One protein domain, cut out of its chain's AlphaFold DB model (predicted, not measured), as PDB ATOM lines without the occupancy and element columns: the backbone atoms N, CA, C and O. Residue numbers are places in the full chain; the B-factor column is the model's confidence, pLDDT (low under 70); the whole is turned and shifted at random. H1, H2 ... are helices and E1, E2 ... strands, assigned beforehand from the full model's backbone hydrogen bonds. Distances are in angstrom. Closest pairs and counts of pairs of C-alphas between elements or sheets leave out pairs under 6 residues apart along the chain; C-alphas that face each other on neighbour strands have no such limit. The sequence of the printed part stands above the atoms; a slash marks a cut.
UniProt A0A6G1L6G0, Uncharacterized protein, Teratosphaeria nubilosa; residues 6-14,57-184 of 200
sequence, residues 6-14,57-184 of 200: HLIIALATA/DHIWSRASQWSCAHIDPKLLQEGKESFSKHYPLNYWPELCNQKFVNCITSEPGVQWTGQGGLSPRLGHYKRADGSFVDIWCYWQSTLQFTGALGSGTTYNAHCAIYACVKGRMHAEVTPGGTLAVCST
ATOM      1  N   HIS A   6      -2.689  14.537 -24.942       47.12
ATOM      2  CA  HIS A   6      -3.836  13.903 -25.611       47.12
ATOM      3  C   HIS A   6      -3.804  12.381 -25.427       47.12
ATOM      4  O   HIS A   6      -2.797  11.714 -25.681       47.12
ATOM      5  N   LEU A   7      -4.931  11.847 -24.963       49.06
ATOM      6  CA  LEU A   7      -5.220  10.436 -24.782       49.06
ATOM      7  C   LEU A   7      -6.430  10.084 -25.644       49.06
ATOM      8  O   LEU A   7      -7.508  10.631 -25.455       49.06
ATOM      9  N   ILE A   8      -6.282   9.153 -26.571       54.12
ATOM     10  CA  ILE A   8      -7.403   8.646 -27.363       54.12
ATOM     11  C   ILE A   8      -7.599   7.187 -26.967       54.12
ATOM     12  O   ILE A   8      -6.745   6.343 -27.228       54.12
ATOM     13  N   ILE A   9      -8.704   6.890 -26.299       52.69
ATOM     14  CA  ILE A   9      -9.114   5.550 -25.894       52.69
ATOM     15  C   ILE A   9     -10.020   4.995 -26.998       52.69
ATOM     16  O   ILE A   9     -11.191   5.337 -27.084       52.69
ATOM     17  N   ALA A  10      -9.501   4.120 -27.847       48.59
ATOM     18  CA  ALA A  10     -10.344   3.378 -28.775       48.59
ATOM     19  C   ALA A  10     -10.769   2.058 -28.134       48.59
ATOM     20  O   ALA A  10      -9.930   1.307 -27.622       48.59
ATOM     21  N   LEU A  11     -12.060   1.745 -28.201       43.00
ATOM     22  CA  LEU A  11     -12.551   0.407 -27.895       43.00
ATOM     23  C   LEU A  11     -13.083  -0.225 -29.159       43.00
ATOM     24  O   LEU A  11     -13.793   0.409 -29.921       43.00
ATOM     25  N   ALA A  12     -12.795  -1.504 -29.341       39.25
ATOM     26  CA  ALA A  12     -13.586  -2.328 -30.230       39.25
ATOM     27  C   ALA A  12     -14.676  -3.010 -29.393       39.25
ATOM     28  O   ALA A  12     -14.447  -4.062 -28.784       39.25
ATOM     29  N   THR A  13     -15.878  -2.426 -29.346       41.50
ATOM     30  CA  THR A  13     -17.086  -3.184 -28.989       41.50
ATOM     31  C   THR A  13     -17.967  -3.353 -30.218       41.50
ATOM     32  O   THR A  13     -17.988  -2.540 -31.137       41.50
ATOM     33  N   ALA A  14     -18.628  -4.503 -30.295       33.03
ATOM     34  CA  ALA A  14     -19.358  -4.905 -31.482       33.03
ATOM     35  C   ALA A  14     -20.793  -4.373 -31.454       33.03
ATOM     36  O   ALA A  14     -21.680  -5.177 -31.205       33.03
ATOM     37  N   ASP A  57     -21.758  -7.738 -13.699       73.56
ATOM     38  CA  ASP A  57     -20.328  -7.709 -14.038       73.56
ATOM     39  C   ASP A  57     -19.747  -9.076 -14.435       73.56
ATOM     40  O   ASP A  57     -18.836  -9.176 -15.260       73.56
ATOM     41  N   HIS A  58     -20.282 -10.160 -13.875       78.38
ATOM     42  CA  HIS A  58     -19.775 -11.517 -14.089       78.38
ATOM     43  C   HIS A  58     -19.904 -11.994 -15.548       78.38
ATOM     44  O   HIS A  58     -19.079 -12.783 -16.009       78.38
ATOM     45  N   ILE A  59     -20.913 -11.517 -16.286       79.94
ATOM     46  CA  ILE A  59     -21.111 -11.877 -17.698       79.94
ATOM     47  C   ILE A  59     -20.019 -11.237 -18.557       79.94
ATOM     48  O   ILE A  59     -19.343 -11.922 -19.325       79.94
ATOM     49  N   TRP A  60     -19.812  -9.934 -18.386       76.94
ATOM     50  CA  TRP A  60     -18.876  -9.143 -19.182       76.94
ATOM     51  C   TRP A  60     -17.415  -9.445 -18.850       76.94
ATOM     52  O   TRP A  60     -16.592  -9.567 -19.755       76.94
ATOM     53  N   SER A  61     -17.098  -9.653 -17.572       79.81
ATOM     54  CA  SER A  61     -15.773 -10.111 -17.142       79.81
ATOM     55  C   SER A  61     -15.428 -11.487 -17.713       79.81
ATOM     56  O   SER A  61     -14.330 -11.666 -18.242       79.81
ATOM     57  N   ARG A  62     -16.362 -12.450 -17.688       84.19
ATOM     58  CA  ARG A  62     -16.160 -13.776 -18.296       84.19
ATOM     59  C   ARG A  62     -16.009 -13.687 -19.813       84.19
ATOM     60  O   ARG A  62     -15.119 -14.334 -20.359       84.19
ATOM     61  N   ALA A  63     -16.853 -12.904 -20.483       83.88
ATOM     62  CA  ALA A  63     -16.763 -12.697 -21.926       83.88
ATOM     63  C   ALA A  63     -15.410 -12.084 -22.316       83.88
ATOM     64  O   ALA A  63     -14.762 -12.581 -23.232       83.88
ATOM     65  N   SER A  64     -14.942 -11.090 -21.554       84.06
ATOM     66  CA  SER A  64     -13.626 -10.482 -21.750       84.06
ATOM     67  C   SER A  64     -12.490 -11.492 -21.597       84.06
ATOM     68  O   SER A  64     -11.658 -11.637 -22.491       84.06
ATOM     69  N   GLN A  65     -12.484 -12.253 -20.496       86.56
ATOM     70  CA  GLN A  65     -11.477 -13.290 -20.252       86.56
ATOM     71  C   GLN A  65     -11.468 -14.342 -21.362       86.56
ATOM     72  O   GLN A  65     -10.397 -14.726 -21.834       86.56
ATOM     73  N   TRP A  66     -12.650 -14.785 -21.802       89.69
ATOM     74  CA  TRP A  66     -12.773 -15.740 -22.895       89.69
ATOM     75  C   TRP A  66     -12.219 -15.158 -24.195       89.69
ATOM     76  O   TRP A  66     -11.347 -15.775 -24.797       89.69
ATOM     77  N   SER A  67     -12.650 -13.964 -24.608       87.69
ATOM     78  CA  SER A  67     -12.177 -13.349 -25.851       87.69
ATOM     79  C   SER A  67     -10.672 -13.123 -25.843       87.69
ATOM     80  O   SER A  67     -10.008 -13.475 -26.811       87.69
ATOM     81  N   CYS A  68     -10.113 -12.653 -24.728       89.12
ATOM     82  CA  CYS A  68      -8.673 -12.490 -24.586       89.12
ATOM     83  C   CYS A  68      -7.880 -13.797 -24.662       89.12
ATOM     84  O   CYS A  68      -6.807 -13.827 -25.260       89.12
ATOM     85  N   ALA A  69      -8.401 -14.883 -24.089       92.25
ATOM     86  CA  ALA A  69      -7.768 -16.197 -24.175       92.25
ATOM     87  C   ALA A  69      -7.792 -16.790 -25.598       92.25
ATOM     88  O   ALA A  69      -7.017 -17.699 -25.884       92.25
ATOM     89  N   HIS A  70      -8.662 -16.279 -26.476       93.94
ATOM     90  CA  HIS A  70      -8.849 -16.756 -27.850       93.94
ATOM     91  C   HIS A  70      -8.355 -15.764 -28.914       93.94
ATOM     92  O   HIS A  70      -8.646 -15.949 -30.096       93.94
ATOM     93  N   ILE A  71      -7.603 -14.725 -28.530       93.44
ATOM     94  CA  ILE A  71      -6.906 -13.866 -29.495       93.44
ATOM     95  C   ILE A  71      -5.930 -14.729 -30.307       93.44
ATOM     96  O   ILE A  71      -5.234 -15.577 -29.743       93.44
ATOM     97  N   ASP A  72      -5.855 -14.491 -31.623       96.12
ATOM     98  CA  ASP A  72      -4.908 -15.179 -32.506       96.12
ATOM     99  C   ASP A  72      -3.478 -15.093 -31.923       96.12
ATOM    100  O   ASP A  72      -2.956 -13.988 -31.714       96.12
ATOM    101  N   PRO A  73      -2.807 -16.236 -31.675       96.81
ATOM    102  CA  PRO A  73      -1.444 -16.263 -31.159       96.81
ATOM    103  C   PRO A  73      -0.448 -15.420 -31.963       96.81
ATOM    104  O   PRO A  73       0.509 -14.907 -31.382       96.81
ATOM    105  N   LYS A  74      -0.657 -15.239 -33.274       97.50
ATOM    106  CA  LYS A  74       0.183 -14.373 -34.114       97.50
ATOM    107  C   LYS A  74       0.066 -12.904 -33.717       97.50
ATOM    108  O   LYS A  74       1.085 -12.224 -33.641       97.50
ATOM    109  N   LEU A  75      -1.142 -12.437 -33.404       96.06
ATOM    110  CA  LEU A  75      -1.372 -11.067 -32.937       96.06
ATOM    111  C   LEU A  75      -0.772 -10.850 -31.546       96.06
ATOM    112  O   LEU A  75      -0.152  -9.821 -31.290       96.06
ATOM    113  N   LEU A  76      -0.885 -11.843 -30.656       95.75
ATOM    114  CA  LEU A  76      -0.226 -11.793 -29.346       95.75
ATOM    115  C   LEU A  76       1.301 -11.789 -29.472       95.75
ATOM    116  O   LEU A  76       1.985 -11.127 -28.693       95.75
ATOM    117  N   GLN A  77       1.846 -12.529 -30.438       96.75
ATOM    118  CA  GLN A  77       3.277 -12.534 -30.714       96.75
ATOM    119  C   GLN A  77       3.748 -11.173 -31.244       96.75
ATOM    120  O   GLN A  77       4.730 -10.636 -30.733       96.75
ATOM    121  N   GLU A  78       3.022 -10.571 -32.187       96.00
ATOM    122  CA  GLU A  78       3.295  -9.207 -32.652       96.00
ATOM    123  C   GLU A  78       3.237  -8.196 -31.494       96.00
ATOM    124  O   GLU A  78       4.142  -7.371 -31.346       96.00
ATOM    125  N   GLY A  79       2.221  -8.301 -30.632       96.31
ATOM    126  CA  GLY A  79       2.077  -7.471 -29.439       96.31
ATOM    127  C   GLY A  79       3.284  -7.563 -28.506       96.31
ATOM    128  O   GLY A  79       3.816  -6.539 -28.082       96.31
ATOM    129  N   LYS A  80       3.817  -8.764 -28.260       96.75
ATOM    130  CA  LYS A  80       5.051  -8.946 -27.470       96.75
ATOM    131  C   LYS A  80       6.272  -8.311 -28.131       96.75
ATOM    132  O   LYS A  80       7.112  -7.733 -27.448       96.75
ATOM    133  N   GLU A  81       6.382  -8.412 -29.449       97.00
ATOM    134  CA  GLU A  81       7.499  -7.841 -30.201       97.00
ATOM    135  C   GLU A  81       7.427  -6.314 -30.317       97.00
ATOM    136  O   GLU A  81       8.456  -5.670 -30.516       97.00
ATOM    137  N   SER A  82       6.237  -5.725 -30.171       96.56
ATOM    138  CA  SER A  82       6.044  -4.277 -30.298       96.56
ATOM    139  C   SER A  82       6.876  -3.456 -29.310       96.56
ATOM    140  O   SER A  82       7.360  -2.385 -29.670       96.56
ATOM    141  N   PHE A  83       7.164  -4.004 -28.124       94.31
ATOM    142  CA  PHE A  83       7.924  -3.342 -27.058       94.31
ATOM    143  C   PHE A  83       9.343  -2.912 -27.458       94.31
ATOM    144  O   PHE A  83       9.917  -2.037 -26.810       94.31
ATOM    145  N   SER A  84       9.927  -3.524 -28.491       94.44
ATOM    146  CA  SER A  84      11.275  -3.206 -28.981       94.44
ATOM    147  C   SER A  84      11.290  -2.603 -30.389       94.44
ATOM    148  O   SER A  84      12.366  -2.333 -30.928       94.44
ATOM    149  N   LYS A  85      10.120  -2.367 -30.995       94.44
ATOM    150  CA  LYS A  85       9.981  -1.899 -32.379       94.44
ATOM    151  C   LYS A  85       9.454  -0.465 -32.448       94.44
ATOM    152  O   LYS A  85       8.863   0.056 -31.509       94.44
ATOM    153  N   HIS A  86       9.691   0.171 -33.593       94.38
ATOM    154  CA  HIS A  86       9.109   1.465 -33.946       94.38
ATOM    155  C   HIS A  86       8.203   1.292 -35.165       94.38
ATOM    156  O   HIS A  86       8.520   0.523 -36.074       94.38
ATOM    157  N   TYR A  87       7.092   2.018 -35.176       95.56
ATOM    158  CA  TYR A  87       6.021   1.878 -36.154       95.56
ATOM    159  C   TYR A  87       5.757   3.199 -36.900       95.56
ATOM    160  O   TYR A  87       6.086   4.273 -36.393       95.56
ATOM    161  N   PRO A  88       5.158   3.164 -38.105       95.62
ATOM    162  CA  PRO A  88       4.755   4.374 -38.824       95.62
ATOM    163  C   PRO A  88       3.771   5.265 -38.039       95.62
ATOM    164  O   PRO A  88       3.040   4.785 -37.175       95.62
ATOM    165  N   LEU A  89       3.713   6.557 -38.393       84.94
ATOM    166  CA  LEU A  89       2.918   7.610 -37.729       84.94
ATOM    167  C   LEU A  89       1.426   7.276 -37.539       84.94
ATOM    168  O   LEU A  89       0.823   7.686 -36.557       84.94
ATOM    169  N   ASN A  90       0.847   6.480 -38.436       83.44
ATOM    170  CA  ASN A  90      -0.573   6.117 -38.409       83.44
ATOM    171  C   ASN A  90      -0.789   4.615 -38.193       83.44
ATOM    172  O   ASN A  90      -1.833   4.082 -38.559       83.44
ATOM    173  N   TYR A  91       0.207   3.905 -37.654       88.19
ATOM    174  CA  TYR A  91       0.070   2.472 -37.428       88.19
ATOM    175  C   TYR A  91      -1.031   2.186 -36.405       88.19
ATOM    176  O   TYR A  91      -0.963   2.639 -35.254       88.19
ATOM    177  N   TRP A  92      -2.029   1.419 -36.830       87.88
ATOM    178  CA  TRP A  92      -3.086   0.892 -35.982       87.88
ATOM    179  C   TRP A  92      -2.901  -0.621 -35.855       87.88
ATOM    180  O   TRP A  92      -3.031  -1.318 -36.862       87.88
ATOM    181  N   PRO A  93      -2.539  -1.139 -34.669       88.38
ATOM    182  CA  PRO A  93      -2.327  -2.570 -34.497       88.38
ATOM    183  C   PRO A  93      -3.614  -3.358 -34.735       88.38
ATOM    184  O   PRO A  93      -4.658  -3.012 -34.186       88.38
ATOM    185  N   GLU A  94      -3.535  -4.473 -35.460       89.75
ATOM    186  CA  GLU A  94      -4.693  -5.352 -35.712       89.75
ATOM    187  C   GLU A  94      -5.283  -5.923 -34.408       89.75
ATOM    188  O   GLU A  94      -6.472  -6.230 -34.312       89.75
ATOM    189  N   LEU A  95      -4.463  -5.998 -33.353       87.12
ATOM    190  CA  LEU A  95      -4.896  -6.348 -32.003       87.12
ATOM    191  C   LEU A  95      -6.006  -5.408 -31.485       87.12
ATOM    192  O   LEU A  95      -6.872  -5.854 -30.740       87.12
ATOM    193  N   CYS A  96      -6.034  -4.145 -31.921       87.19
ATOM    194  CA  CYS A  96      -7.085  -3.190 -31.568       87.19
ATOM    195  C   CYS A  96      -8.442  -3.481 -32.209       87.19
ATOM    196  O   CYS A  96      -9.443  -2.939 -31.751       87.19
ATOM    197  N   ASN A  97      -8.497  -4.333 -33.235       85.38
ATOM    198  CA  ASN A  97      -9.751  -4.754 -33.861       85.38
ATOM    199  C   ASN A  97     -10.369  -5.972 -33.146       85.38
ATOM    200  O   ASN A  97     -11.462  -6.419 -33.500       85.38
ATOM    201  N   GLN A  98      -9.678  -6.536 -32.149       83.75
ATOM    202  CA  GLN A  98     -10.162  -7.685 -31.393       83.75
ATOM    203  C   GLN A  98     -11.240  -7.272 -30.390       83.75
ATOM    204  O   GLN A  98     -11.140  -6.250 -29.710       83.75
ATOM    205  N   LYS A  99     -12.273  -8.108 -30.255       82.88
ATOM    206  CA  LYS A  99     -13.311  -7.898 -29.240       82.88
ATOM    207  C   LYS A  99     -12.698  -7.949 -27.848       82.88
ATOM    208  O   LYS A  99     -11.857  -8.805 -27.578       82.88
ATOM    209  N   PHE A 100     -13.200  -7.095 -26.957       82.00
ATOM    210  CA  PHE A 100     -12.742  -7.033 -25.570       82.00
ATOM    211  C   PHE A 100     -11.243  -6.725 -25.457       82.00
ATOM    212  O   PHE A 100     -10.548  -7.239 -24.581       82.00
ATOM    213  N   VAL A 101     -10.758  -5.840 -26.327       85.56
ATOM    214  CA  VAL A 101      -9.429  -5.244 -26.244       85.56
ATOM    215  C   VAL A 101      -9.568  -3.728 -26.125       85.56
ATOM    216  O   VAL A 101     -10.332  -3.095 -26.851       85.56
ATOM    217  N   ASN A 102      -8.837  -3.157 -25.170       84.94
ATOM    218  CA  ASN A 102      -8.711  -1.719 -24.979       84.94
ATOM    219  C   ASN A 102      -7.441  -1.236 -25.663       84.94
ATOM    220  O   ASN A 102      -6.356  -1.709 -25.311       84.94
ATOM    221  N   CYS A 103      -7.568  -0.253 -26.549       86.06
ATOM    222  CA  CYS A 103      -6.430   0.435 -27.137       86.06
ATOM    223  C   CYS A 103      -6.384   1.883 -26.678       86.06
ATOM    224  O   CYS A 103      -7.353   2.627 -26.790       86.06
ATOM    225  N   ILE A 104      -5.235   2.290 -26.159       86.81
ATOM    226  CA  ILE A 104      -5.023   3.631 -25.637       86.81
ATOM    227  C   ILE A 104      -3.882   4.254 -26.420       86.81
ATOM    228  O   ILE A 104      -2.731   3.840 -26.299       86.81
ATOM    229  N   THR A 105      -4.206   5.259 -27.225       87.00
ATOM    230  CA  THR A 105      -3.213   6.087 -27.900       87.00
ATOM    231  C   THR A 105      -2.827   7.239 -26.988       87.00
ATOM    232  O   THR A 105      -3.696   7.955 -26.494       87.00
ATOM    233  N   SER A 106      -1.531   7.427 -26.784       85.94
ATOM    234  CA  SER A 106      -0.972   8.498 -25.965       85.94
ATOM    235  C   SER A 106       0.004   9.331 -26.786       85.94
ATOM    236  O   SER A 106       0.796   8.787 -27.554       85.94
ATOM    237  N   GLU A 107      -0.026  10.647 -26.617       84.50
ATOM    238  CA  GLU A 107       0.927  11.552 -27.263       84.50
ATOM    239  C   GLU A 107       2.389  11.369 -26.810       84.50
ATOM    240  O   GLU A 107       2.666  10.750 -25.774       84.50
ATOM    241  N   PRO A 108       3.357  11.941 -27.550       85.50
ATOM    242  CA  PRO A 108       4.750  11.958 -27.125       85.50
ATOM    243  C   PRO A 108       4.929  12.569 -25.729       85.50
ATOM    244  O   PRO A 108       4.447  13.661 -25.433       85.50
ATOM    245  N   GLY A 109       5.678  11.873 -24.868       81.75
ATOM    246  CA  GLY A 109       5.955  12.315 -23.495       81.75
ATOM    247  C   GLY A 109       4.898  11.909 -22.464       81.75
ATOM    248  O   GLY A 109       5.063  12.210 -21.283       81.75
ATOM    249  N   VAL A 110       3.854  11.200 -22.891       83.44
ATOM    250  CA  VAL A 110       2.869  10.564 -22.018       83.44
ATOM    251  C   VAL A 110       3.315   9.139 -21.715       83.44
ATOM    252  O   VAL A 110       3.717   8.404 -22.615       83.44
ATOM    253  N   GLN A 111       3.264   8.740 -20.449       85.44
ATOM    254  CA  GLN A 111       3.745   7.439 -20.002       85.44
ATOM    255  C   GLN A 111       2.723   6.772 -19.094       85.44
ATOM    256  O   GLN A 111       2.219   7.384 -18.153       85.44
ATOM    257  N   TRP A 112       2.459   5.491 -19.342       87.25
ATOM    258  CA  TRP A 112       1.819   4.637 -18.349       87.25
ATOM    259  C   TRP A 112       2.761   4.455 -17.156       87.25
ATOM    260  O   TRP A 112       3.941   4.143 -17.322       87.25
ATOM    261  N   THR A 113       2.247   4.630 -15.944       84.69
ATOM    262  CA  THR A 113       3.071   4.679 -14.723       84.69
ATOM    263  C   THR A 113       3.458   3.304 -14.186       84.69
ATOM    264  O   THR A 113       4.122   3.207 -13.155       84.69
ATOM    265  N   GLY A 114       3.009   2.229 -14.836       78.56
ATOM    266  CA  GLY A 114       3.129   0.873 -14.308       78.56
ATOM    267  C   GLY A 114       2.135   0.560 -13.187       78.56
ATOM    268  O   GLY A 114       2.113  -0.570 -12.705       78.56
ATOM    269  N   GLN A 115       1.328   1.537 -12.754       72.19
ATOM    270  CA  GLN A 115       0.368   1.363 -11.670       72.19
ATOM    271  C   GLN A 115      -1.039   1.072 -12.193       72.19
ATOM    272  O   GLN A 115      -1.553   1.738 -13.097       72.19
ATOM    273  N   GLY A 116      -1.649   0.078 -11.544       68.12
ATOM    274  CA  GLY A 116      -2.985  -0.424 -11.827       68.12
ATOM    275  C   GLY A 116      -3.053  -1.383 -13.027       68.12
ATOM    276  O   GLY A 116      -2.032  -1.818 -13.554       68.12
ATOM    277  N   GLY A 117      -4.273  -1.759 -13.410       68.56
ATOM    278  CA  GLY A 117      -4.577  -2.802 -14.387       68.56
ATOM    279  C   GLY A 117      -4.829  -4.156 -13.719       68.56
ATOM    280  O   GLY A 117      -4.262  -4.471 -12.676       68.56
ATOM    281  N   LEU A 118      -5.718  -4.952 -14.312       72.06
ATOM    282  CA  LEU A 118      -5.987  -6.336 -13.900       72.06
ATOM    283  C   LEU A 118      -5.223  -7.346 -14.758       72.06
ATOM    284  O   LEU A 118      -5.002  -8.474 -14.324       72.06
ATOM    285  N   SER A 119      -4.804  -6.952 -15.964       81.44
ATOM    286  CA  SER A 119      -4.011  -7.794 -16.857       81.44
ATOM    287  C   SER A 119      -2.724  -7.086 -17.283       81.44
ATOM    288  O   SER A 119      -2.678  -5.853 -17.321       81.44
ATOM    289  N   PRO A 120      -1.682  -7.838 -17.674       87.81
ATOM    290  CA  PRO A 120      -0.529  -7.243 -18.336       87.81
ATOM    291  C   PRO A 120      -0.932  -6.574 -19.659       87.81
ATOM    292  O   PRO A 120      -1.952  -6.925 -20.265       87.81
ATOM    293  N   ARG A 121      -0.098  -5.628 -20.113       91.19
ATOM    294  CA  ARG A 121      -0.161  -5.087 -21.477       91.19
ATOM    295  C   ARG A 121       0.028  -6.216 -22.484       91.19
ATOM    296  O   ARG A 121       0.957  -7.009 -22.356       91.19
ATOM    297  N   LEU A 122      -0.829  -6.245 -23.496       93.75
ATOM    298  CA  LEU A 122      -0.708  -7.137 -24.644       93.75
ATOM    299  C   LEU A 122       0.259  -6.582 -25.696       93.75
ATOM    300  O   LEU A 122       0.896  -7.357 -26.402       93.75
ATOM    301  N   GLY A 123       0.388  -5.254 -25.784       94.88
ATOM    302  CA  GLY A 123       1.300  -4.590 -26.710       94.88
ATOM    303  C   GLY A 123       1.561  -3.126 -26.354       94.88
ATOM    304  O   GLY A 123       0.807  -2.515 -25.595       94.88
ATOM    305  N   HIS A 124       2.655  -2.598 -26.897       95.19
ATOM    306  CA  HIS A 124       3.149  -1.237 -26.716       95.19
ATOM    307  C   HIS A 124       3.827  -0.772 -28.012       95.19
ATOM    308  O   HIS A 124       4.978  -1.106 -28.288       95.19
ATOM    309  N   TYR A 125       3.104  -0.009 -28.825       95.00
ATOM    310  CA  TYR A 125       3.499   0.343 -30.187       95.00
ATOM    311  C   TYR A 125       3.943   1.799 -30.246       95.00
ATOM    312  O   TYR A 125       3.114   2.704 -30.345       95.00
ATOM    313  N   LYS A 126       5.254   2.035 -30.201       95.81
ATOM    314  CA  LYS A 126       5.818   3.377 -30.367       95.81
ATOM    315  C   LYS A 126       5.805   3.792 -31.837       95.81
ATOM    316  O   LYS A 126       6.414   3.122 -32.672       95.81
ATOM    317  N   ARG A 127       5.153   4.905 -32.159       93.69
ATOM    318  CA  ARG A 127       5.070   5.456 -33.515       93.69
ATOM    319  C   ARG A 127       6.207   6.437 -33.811       93.69
ATOM    320  O   ARG A 127       6.947   6.858 -32.921       93.69
ATOM    321  N   ALA A 128       6.361   6.788 -35.085       94.88
ATOM    322  CA  ALA A 128       7.450   7.626 -35.588       94.88
ATOM    323  C   ALA A 128       7.463   9.061 -35.022       94.88
ATOM    324  O   ALA A 128       8.534   9.649 -34.904       94.88
ATOM    325  N   ASP A 129       6.309   9.613 -34.641       89.81
ATOM    326  CA  ASP A 129       6.199  10.904 -33.939       89.81
ATOM    327  C   ASP A 129       6.508  10.816 -32.438       89.81
ATOM    328  O   ASP A 129       6.561  11.838 -31.759       89.81
ATOM    329  N   GLY A 130       6.719   9.610 -31.909       89.56
ATOM    330  CA  GLY A 130       6.902   9.362 -30.485       89.56
ATOM    331  C   GLY A 130       5.601   9.151 -29.713       89.56
ATOM    332  O   GLY A 130       5.681   8.996 -28.497       89.56
ATOM    333  N   SER A 131       4.441   9.128 -30.379       88.88
ATOM    334  CA  SER A 131       3.191   8.670 -29.765       88.88
ATOM    335  C   SER A 131       3.234   7.157 -29.530       88.88
ATOM    336  O   SER A 131       4.062   6.437 -30.098       88.88
ATOM    337  N   PHE A 132       2.348   6.659 -28.676       90.81
ATOM    338  CA  PHE A 132       2.256   5.244 -28.329       90.81
ATOM    339  C   PHE A 132       0.833   4.739 -28.509       90.81
ATOM    340  O   PHE A 132      -0.104   5.473 -28.222       90.81
ATOM    341  N   VAL A 133       0.674   3.478 -28.911       90.75
ATOM    342  CA  VAL A 133      -0.569   2.719 -28.713       90.75
ATOM    343  C   VAL A 133      -0.284   1.624 -27.700       90.75
ATOM    344  O   VAL A 133       0.487   0.707 -27.978       90.75
ATOM    345  N   ASP A 134      -0.880   1.714 -26.522       92.12
ATOM    346  CA  ASP A 134      -0.829   0.667 -25.511       92.12
ATOM    347  C   ASP A 134      -2.106  -0.169 -25.556       92.12
ATOM    348  O   ASP A 134      -3.208   0.362 -25.710       92.12
ATOM    349  N   ILE A 135      -1.956  -1.487 -25.419       91.06
ATOM    350  CA  ILE A 135      -3.067  -2.426 -25.574       91.06
ATOM    351  C   ILE A 135      -3.196  -3.319 -24.348       91.06
ATOM    352  O   ILE A 135      -2.213  -3.897 -23.884       91.06
ATOM    353  N   TRP A 136      -4.424  -3.494 -23.865       91.12
ATOM    354  CA  TRP A 136      -4.776  -4.424 -22.793       91.12
ATOM    355  C   TRP A 136      -6.018  -5.223 -23.155       91.12
ATOM    356  O   TRP A 136      -6.864  -4.774 -23.925       91.12
ATOM    357  N   CYS A 137      -6.189  -6.361 -22.493       88.31
ATOM    358  CA  CYS A 137      -7.510  -6.960 -22.379       88.31
ATOM    359  C   CYS A 137      -8.509  -5.975 -21.768       88.31
ATOM    360  O   CYS A 137      -8.171  -5.210 -20.862       88.31
ATOM    361  N   TYR A 138      -9.751  -6.010 -22.232       78.56
ATOM    362  CA  TYR A 138     -10.858  -5.328 -21.578       78.56
ATOM    363  C   TYR A 138     -11.068  -5.888 -20.166       78.56
ATOM    364  O   TYR A 138     -10.639  -7.003 -19.859       78.56
ATOM    365  N   TRP A 139     -11.728  -5.123 -19.296       78.75
ATOM    366  CA  TRP A 139     -11.784  -5.373 -17.855       78.75
ATOM    367  C   TRP A 139     -10.501  -4.976 -17.107       78.75
ATOM    368  O   TRP A 139      -9.918  -5.772 -16.378       78.75
ATOM    369  N   GLN A 140     -10.044  -3.731 -17.289       78.06
ATOM    370  CA  GLN A 140      -8.951  -3.149 -16.496       78.06
ATOM    371  C   GLN A 140      -9.506  -2.310 -15.356       78.06
ATOM    372  O   GLN A 140     -10.348  -1.451 -15.598       78.06
ATOM    373  N   SER A 141      -8.981  -2.514 -14.146       74.19
ATOM    374  CA  SER A 141      -9.323  -1.714 -12.969       74.19
ATOM    375  C   SER A 141      -8.999  -0.240 -13.211       74.19
ATOM    376  O   SER A 141      -9.858   0.537 -13.598       74.19
ATOM    377  N   THR A 142      -7.744   0.139 -13.031       82.56
ATOM    378  CA  THR A 142      -7.274   1.520 -13.098       82.56
ATOM    379  C   THR A 142      -6.022   1.553 -13.948       82.56
ATOM    380  O   THR A 142      -5.079   0.850 -13.629       82.56
ATOM    381  N   LEU A 143      -5.962   2.357 -14.998       84.00
ATOM    382  CA  LEU A 143      -4.728   2.616 -15.736       84.00
ATOM    383  C   LEU A 143      -4.339   4.068 -15.508       84.00
ATOM    384  O   LEU A 143      -5.157   4.966 -15.686       84.00
ATOM    385  N   GLN A 144      -3.104   4.303 -15.081       85.31
ATOM    386  CA  GLN A 144      -2.622   5.641 -14.760       85.31
ATOM    387  C   GLN A 144      -1.570   6.105 -15.759       85.31
ATOM    388  O   GLN A 144      -0.651   5.366 -16.106       85.31
ATOM    389  N   PHE A 145      -1.695   7.361 -16.174       85.19
ATOM    390  CA  PHE A 145      -0.828   7.999 -17.152       85.19
ATOM    391  C   PHE A 145      -0.309   9.321 -16.604       85.19
ATOM    392  O   PHE A 145      -1.034  10.060 -15.934       85.19
ATOM    393  N   THR A 146       0.937   9.650 -16.909       84.81
ATOM    394  CA  THR A 146       1.551  10.935 -16.570       84.81
ATOM    395  C   THR A 146       2.169  11.562 -17.808       84.81
ATOM    396  O   THR A 146       2.650  10.872 -18.700       84.81
ATOM    397  N   GLY A 147       2.152  12.889 -17.865       83.81
ATOM    398  CA  GLY A 147       2.837  13.685 -18.874       83.81
ATOM    399  C   GLY A 147       3.375  14.974 -18.256       83.81
ATOM    400  O   GLY A 147       3.156  15.256 -17.077       83.81
ATOM    401  N   ALA A 148       4.070  15.786 -19.050       78.19
ATOM    402  CA  ALA A 148       4.734  16.994 -18.552       78.19
ATOM    403  C   ALA A 148       3.778  18.003 -17.878       78.19
ATOM    404  O   ALA A 148       4.188  18.722 -16.969       78.19
ATOM    405  N   LEU A 149       2.516  18.063 -18.317       72.69
ATOM    406  CA  LEU A 149       1.530  19.060 -17.872       72.69
ATOM    407  C   LEU A 149       0.349  18.470 -17.089       72.69
ATOM    408  O   LEU A 149      -0.616  19.186 -16.798       72.69
ATOM    409  N   GLY A 150       0.389  17.183 -16.747       72.88
ATOM    410  CA  GLY A 150      -0.735  16.557 -16.069       72.88
ATOM    411  C   GLY A 150      -0.631  15.054 -15.900       72.88
ATOM    412  O   GLY A 150       0.378  14.419 -16.205       72.88
ATOM    413  N   SER A 151      -1.716  14.490 -15.396       78.25
ATOM    414  CA  SER A 151      -1.896  13.059 -15.264       78.25
ATOM    415  C   SER A 151      -3.332  12.656 -15.549       78.25
ATOM    416  O   SER A 151      -4.269  13.404 -15.264       78.25
ATOM    417  N   GLY A 152      -3.485  11.445 -16.067       76.81
ATOM    418  CA  GLY A 152      -4.757  10.820 -16.367       76.81
ATOM    419  C   GLY A 152      -4.917   9.520 -15.599       76.81
ATOM    420  O   GLY A 152      -3.949   8.840 -15.260       76.81
ATOM    421  N   THR A 153      -6.151   9.153 -15.316       78.38
ATOM    422  CA  THR A 153      -6.496   7.823 -14.840       78.38
ATOM    423  C   THR A 153      -7.719   7.352 -15.597       78.38
ATOM    424  O   THR A 153      -8.716   8.065 -15.631       78.38
ATOM    425  N   THR A 154      -7.642   6.175 -16.205       77.50
ATOM    426  CA  THR A 154      -8.764   5.562 -16.910       77.50
ATOM    427  C   THR A 154      -9.201   4.298 -16.195       77.50
ATOM    428  O   THR A 154      -8.379   3.576 -15.630       77.50
ATOM    429  N   TYR A 155     -10.493   4.010 -16.234       76.50
ATOM    430  CA  TYR A 155     -11.058   2.791 -15.678       76.50
ATOM    431  C   TYR A 155     -11.903   2.130 -16.753       76.50
ATOM    432  O   TYR A 155     -12.945   2.654 -17.146       76.50
ATOM    433  N   ASN A 156     -11.423   0.987 -17.235       75.38
ATOM    434  CA  ASN A 156     -11.949   0.312 -18.418       75.38
ATOM    435  C   ASN A 156     -12.507  -1.062 -18.012       75.38
ATOM    436  O   ASN A 156     -12.098  -2.096 -18.553       75.38
ATOM    437  N   ALA A 157     -13.359  -1.071 -16.983       63.91
ATOM    438  CA  ALA A 157     -13.874  -2.288 -16.350       63.91
ATOM    439  C   ALA A 157     -15.394  -2.437 -16.374       63.91
ATOM    440  O   ALA A 157     -15.883  -3.498 -16.016       63.91
ATOM    441  N   HIS A 158     -16.153  -1.435 -16.810       60.53
ATOM    442  CA  HIS A 158     -17.610  -1.494 -16.767       60.53
ATOM    443  C   HIS A 158     -18.189  -0.890 -18.038       60.53
ATOM    444  O   HIS A 158     -17.482  -0.261 -18.816       60.53
ATOM    445  N   CYS A 159     -19.491  -1.051 -18.235       63.72
ATOM    446  CA  CYS A 159     -20.270  -0.522 -19.357       63.72
ATOM    447  C   CYS A 159     -20.182   1.019 -19.526       63.72
ATOM    448  O   CYS A 159     -20.828   1.590 -20.398       63.72
ATOM    449  N   ALA A 160     -19.373   1.682 -18.695       65.12
ATOM    450  CA  ALA A 160     -18.908   3.048 -18.813       65.12
ATOM    451  C   ALA A 160     -17.381   3.099 -18.644       65.12
ATOM    452  O   ALA A 160     -16.797   2.343 -17.861       65.12
ATOM    453  N   ILE A 161     -16.755   4.054 -19.326       69.69
ATOM    454  CA  ILE A 161     -15.339   4.367 -19.143       69.69
ATOM    455  C   ILE A 161     -15.238   5.669 -18.385       69.69
ATOM    456  O   ILE A 161     -15.747   6.705 -18.822       69.69
ATOM    457  N   TYR A 162     -14.548   5.603 -17.253       71.31
ATOM    458  CA  TYR A 162     -14.221   6.787 -16.481       71.31
ATOM    459  C   TYR A 162     -12.820   7.249 -16.833       71.31
ATOM    460  O   TYR A 162     -11.868   6.478 -16.731       71.31
ATOM    461  N   ALA A 163     -12.702   8.521 -17.202       72.56
ATOM    462  CA  ALA A 163     -11.430   9.209 -17.338       72.56
ATOM    463  C   ALA A 163     -11.376  10.362 -16.326       72.56
ATOM    464  O   ALA A 163     -12.192  11.287 -16.359       72.56
ATOM    465  N   CYS A 164     -10.412  10.288 -15.414       72.75
ATOM    466  CA  CYS A 164     -10.086  11.327 -14.448       72.75
ATOM    467  C   CYS A 164      -8.816  12.039 -14.897       72.75
ATOM    468  O   CYS A 164      -7.816  11.393 -15.208       72.75
ATOM    469  N   VAL A 165      -8.835  13.367 -14.877       70.38
ATOM    470  CA  VAL A 165      -7.726  14.191 -15.358       70.38
ATOM    471  C   VAL A 165      -7.305  15.201 -14.298       70.38
ATOM    472  O   VAL A 165      -8.143  15.854 -13.677       70.38
ATOM    473  N   LYS A 166      -5.992  15.372 -14.125       69.94
ATOM    474  CA  LYS A 166      -5.383  16.477 -13.378       69.94
ATOM    475  C   LYS A 166      -4.419  17.230 -14.292       69.94
ATOM    476  O   LYS A 166      -3.500  16.630 -14.837       69.94
ATOM    477  N   GLY A 167      -4.580  18.547 -14.400       70.25
ATOM    478  CA  GLY A 167      -3.791  19.376 -15.318       70.25
ATOM    479  C   GLY A 167      -4.462  19.503 -16.684       70.25
ATOM    480  O   GLY A 167      -5.688  19.481 -16.758       70.25
ATOM    481  N   ARG A 168      -3.673  19.659 -17.752       65.44
ATOM    482  CA  ARG A 168      -4.204  19.797 -19.114       65.44
ATOM    483  C   ARG A 168      -4.110  18.467 -19.852       65.44
ATOM    484  O   ARG A 168      -3.011  18.047 -20.208       65.44
ATOM    485  N   MET A 169      -5.253  17.829 -20.080       64.31
ATOM    486  CA  MET A 169      -5.342  16.619 -20.889       64.31
ATOM    487  C   MET A 169      -6.632  16.568 -21.686       64.31
ATOM    488  O   MET A 169      -7.693  16.947 -21.196       64.31
ATOM    489  N   HIS A 170      -6.493  16.076 -22.906       66.06
ATOM    490  CA  HIS A 170      -7.568  15.770 -23.823       66.06
ATOM    491  C   HIS A 170      -7.803  14.265 -23.803       66.06
ATOM    492  O   HIS A 170      -6.842  13.502 -23.862       66.06
ATOM    493  N   ALA A 171      -9.054  13.841 -23.672       61.97
ATOM    494  CA  ALA A 171      -9.428  12.434 -23.692       61.97
ATOM    495  C   ALA A 171     -10.519  12.225 -24.743       61.97
ATOM    496  O   ALA A 171     -11.568  12.856 -24.654       61.97
ATOM    497  N   GLU A 172     -10.295  11.341 -25.707       65.12
ATOM    498  CA  GLU A 172     -11.303  10.958 -26.702       65.12
ATOM    499  C   GLU A 172     -11.638   9.483 -26.564       65.12
ATOM    500  O   GLU A 172     -10.756   8.682 -26.267       65.12
ATOM    501  N   VAL A 173     -12.901   9.119 -26.791       59.69
ATOM    502  CA  VAL A 173     -13.322   7.720 -26.889       59.69
ATOM    503  C   VAL A 173     -13.875   7.466 -28.283       59.69
ATOM    504  O   VAL A 173     -14.794   8.163 -28.706       59.69
ATOM    505  N   THR A 174     -13.334   6.476 -28.989       58.50
ATOM    506  CA  THR A 174     -13.825   6.042 -30.310       58.50
ATOM    507  C   THR A 174     -14.478   4.650 -30.214       58.50
ATOM    508  O   THR A 174     -14.146   3.892 -29.298       58.50
ATOM    509  N   PRO A 175     -15.489   4.350 -31.060       53.22
ATOM    510  CA  PRO A 175     -16.803   3.881 -30.600       53.22
ATOM    511  C   PRO A 175     -16.860   2.541 -29.872       53.22
ATOM    512  O   PRO A 175     -16.292   1.550 -30.316       53.22
ATOM    513  N   GLY A 176     -17.684   2.519 -28.816       50.88
ATOM    514  CA  GLY A 176     -18.086   1.303 -28.116       50.88
ATOM    515  C   GLY A 176     -18.445   1.437 -26.628       50.88
ATOM    516  O   GLY A 176     -18.668   0.414 -25.975       50.88
ATOM    517  N   GLY A 177     -18.488   2.649 -26.064       46.06
ATOM    518  CA  GLY A 177     -18.836   2.880 -24.659       46.06
ATOM    519  C   GLY A 177     -19.163   4.343 -24.344       46.06
ATOM    520  O   GLY A 177     -18.759   5.249 -25.069       46.06
ATOM    521  N   THR A 178     -19.902   4.567 -23.251       44.47
ATOM    522  CA  THR A 178     -20.261   5.911 -22.764       44.47
ATOM    523  C   THR A 178     -19.108   6.511 -21.960       44.47
ATOM    524  O   THR A 178     -18.607   5.885 -21.019       44.47
ATOM    525  N   LEU A 179     -18.698   7.733 -22.310       45.84
ATOM    526  CA  LEU A 179     -17.676   8.480 -21.579       45.84
ATOM    527  C   LEU A 179     -18.298   9.226 -20.396       45.84
ATOM    528  O   LEU A 179     -19.118  10.127 -20.579       45.84
ATOM    529  N   ALA A 180     -17.855   8.898 -19.186       50.44
ATOM    530  CA  ALA A 180     -18.157   9.674 -17.992       50.44
ATOM    531  C   ALA A 180     -16.893  10.418 -17.536       50.44
ATOM    532  O   ALA A 180     -15.932   9.833 -17.031       50.44
ATOM    533  N   VAL A 181     -16.883  11.737 -17.742       49.28
ATOM    534  CA  VAL A 181     -15.747  12.597 -17.392       49.28
ATOM    535  C   VAL A 181     -15.851  13.007 -15.929       49.28
ATOM    536  O   VAL A 181     -16.766  13.729 -15.538       49.28
ATOM    537  N   CYS A 182     -14.878  12.601 -15.117       45.28
ATOM    538  CA  CYS A 182     -14.743  13.102 -13.752       45.28
ATOM    539  C   CYS A 182     -13.753  14.271 -13.760       45.28
ATOM    540  O   CYS A 182     -12.540  14.080 -13.651       45.28
ATOM    541  N   SER A 183     -14.258  15.496 -13.928       41.62
ATOM    542  CA  SER A 183     -13.434  16.701 -13.814       41.62
ATOM    543  C   SER A 183     -13.306  17.122 -12.354       41.62
ATOM    544  O   SER A 183     -14.308  17.314 -11.667       41.62
ATOM    545  N   THR A 184     -12.075  17.344 -11.888       34.44
ATOM    546  CA  THR A 184     -11.851  18.251 -10.758       34.44
ATOM    547  C   THR A 184     -11.019  19.426 -11.228       34.44
ATOM    548  O   THR A 184      -9.858  19.261 -11.602       34.44
TER     549      THR A 184
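Overview. This is residues 6 to 14 and 57 to 184 of the 200 residues of an uncharacterized protein of Teratosphaeria nubilosa (UniProt A0A6G1L6G0). The model is a sandwich of two twisted sheets that are partly face to face, with their strands running in nearly the same line: E2, E1 and E8 of the five-strand sheet face the four-strand sheet, while E3 and E4 reach beyond it. H2 packs beside the edge strand E3, H1 and the short H3 lie by one end of the strands, and the long loop from E2 to E3 runs past the edge strand E5. The printed part has 137 residues with three named helices and nine named strands, in the order E1 H1 H2 H3 E2 E3 E4 E5 E6 E7 E8 E9, and its class is mixed, helices and strands. Both sheets are mixed, in the orders E3 E4 E2 E1 E8 and E5 E6 E7 E9. The whole is compact, with a radius of gyration of the C-alphas of 14.1 A, and spans 38 by 35 by 25 A.

Along the chain. In the larger sheet E3 is residues 121 to 127, 16.8 A from first to last C-alpha; E4 is 132 to 137, 16.7 A; E2 is 101 to 106, 16.1 A; E1 is 6 to 11, 16.2 A; and E8 is 169 to 174, 16.5 A. E1 begins at C-alpha 6, (-3.836, 13.903, -25.611). In the other sheet E5 is residues 140 to 147, 20.7 A; E6 is 150 to 156, 19.9 A; E7 is 160 to 167, 22.5 A; and E9 is 178 to 183, 15.6 A, ending at C-alpha 183, (-13.434, 16.701, -13.814). H1 is residues 57 to 69, 18.2 A, with C-alpha 57 at (-20.328, -7.709, -14.038); H2 is 73 to 82, 14.2 A; and H3 is 94 to 97, 5.4 A.

Arrangement. In the larger sheet, twisted, E3 and E4 form an antiparallel hairpin, with N 125 and O 133 2.8 A apart. E4 and E2 are antiparallel, with N 104 and O 134 at 2.8 A. E2 and E1 are antiparallel, with N 10 and O 103 at 2.8 A. E1 and the edge strand E8 are parallel, with N 9 and O 172 at 2.7 A; these N and O pairs are within hydrogen-bond range. The parts of the two sheets that face each other are 10.3 A centre to centre, with their strands at 16 degrees. E5, E6 and E7 make a meander, each strand the antiparallel neighbour of the one before; N 145 and O 152 are within hydrogen-bond range at 2.8 A, and so are N 153 and O 164 at 2.8 A. E7 and E9 are parallel, with N 180 and O 161 within that range at 3.1 A. E4 and E5 meet only through their link. H2 is on the larger sheet at a height over the sheet of 6.5 A, over none of its strands, but only just, as 2 of its 10 C-alphas fall on E3; its closest C-alphas to E3 are those of Gly 79 and Gly 123, 4.0 A. H2 and H3 touch, the closest C-alphas being Leu 75 and Leu 95, 6.0 A. H1 only grazes that sheet with residues 64 to 69, and H3 with residues 95 to 97. The closest C-alphas of H1 and E4 are those of Cys 68 and Cys 137, 6.1 A. Every O i to N i+4 pair is within hydrogen-bond range in H1 and H2; H3 is too short for such a pair.

Size, cuts and confidence. The two C-alphas farthest apart are those of Lys 74 and Thr 184, 41.9 A. Residues 15 to 56 are not printed, and C-alphas 14 and 57 are 17.7 A apart across this cut. The links H2 to H3 and E2 to E3 are long; in the latter, residues 111 to 112 pair with residues 145 to 146 of E5, antiparallel. The mean pLDDT of the printed part is 78.1, and 34 residues are under 70, among them 6 to 14 and 168 to 184.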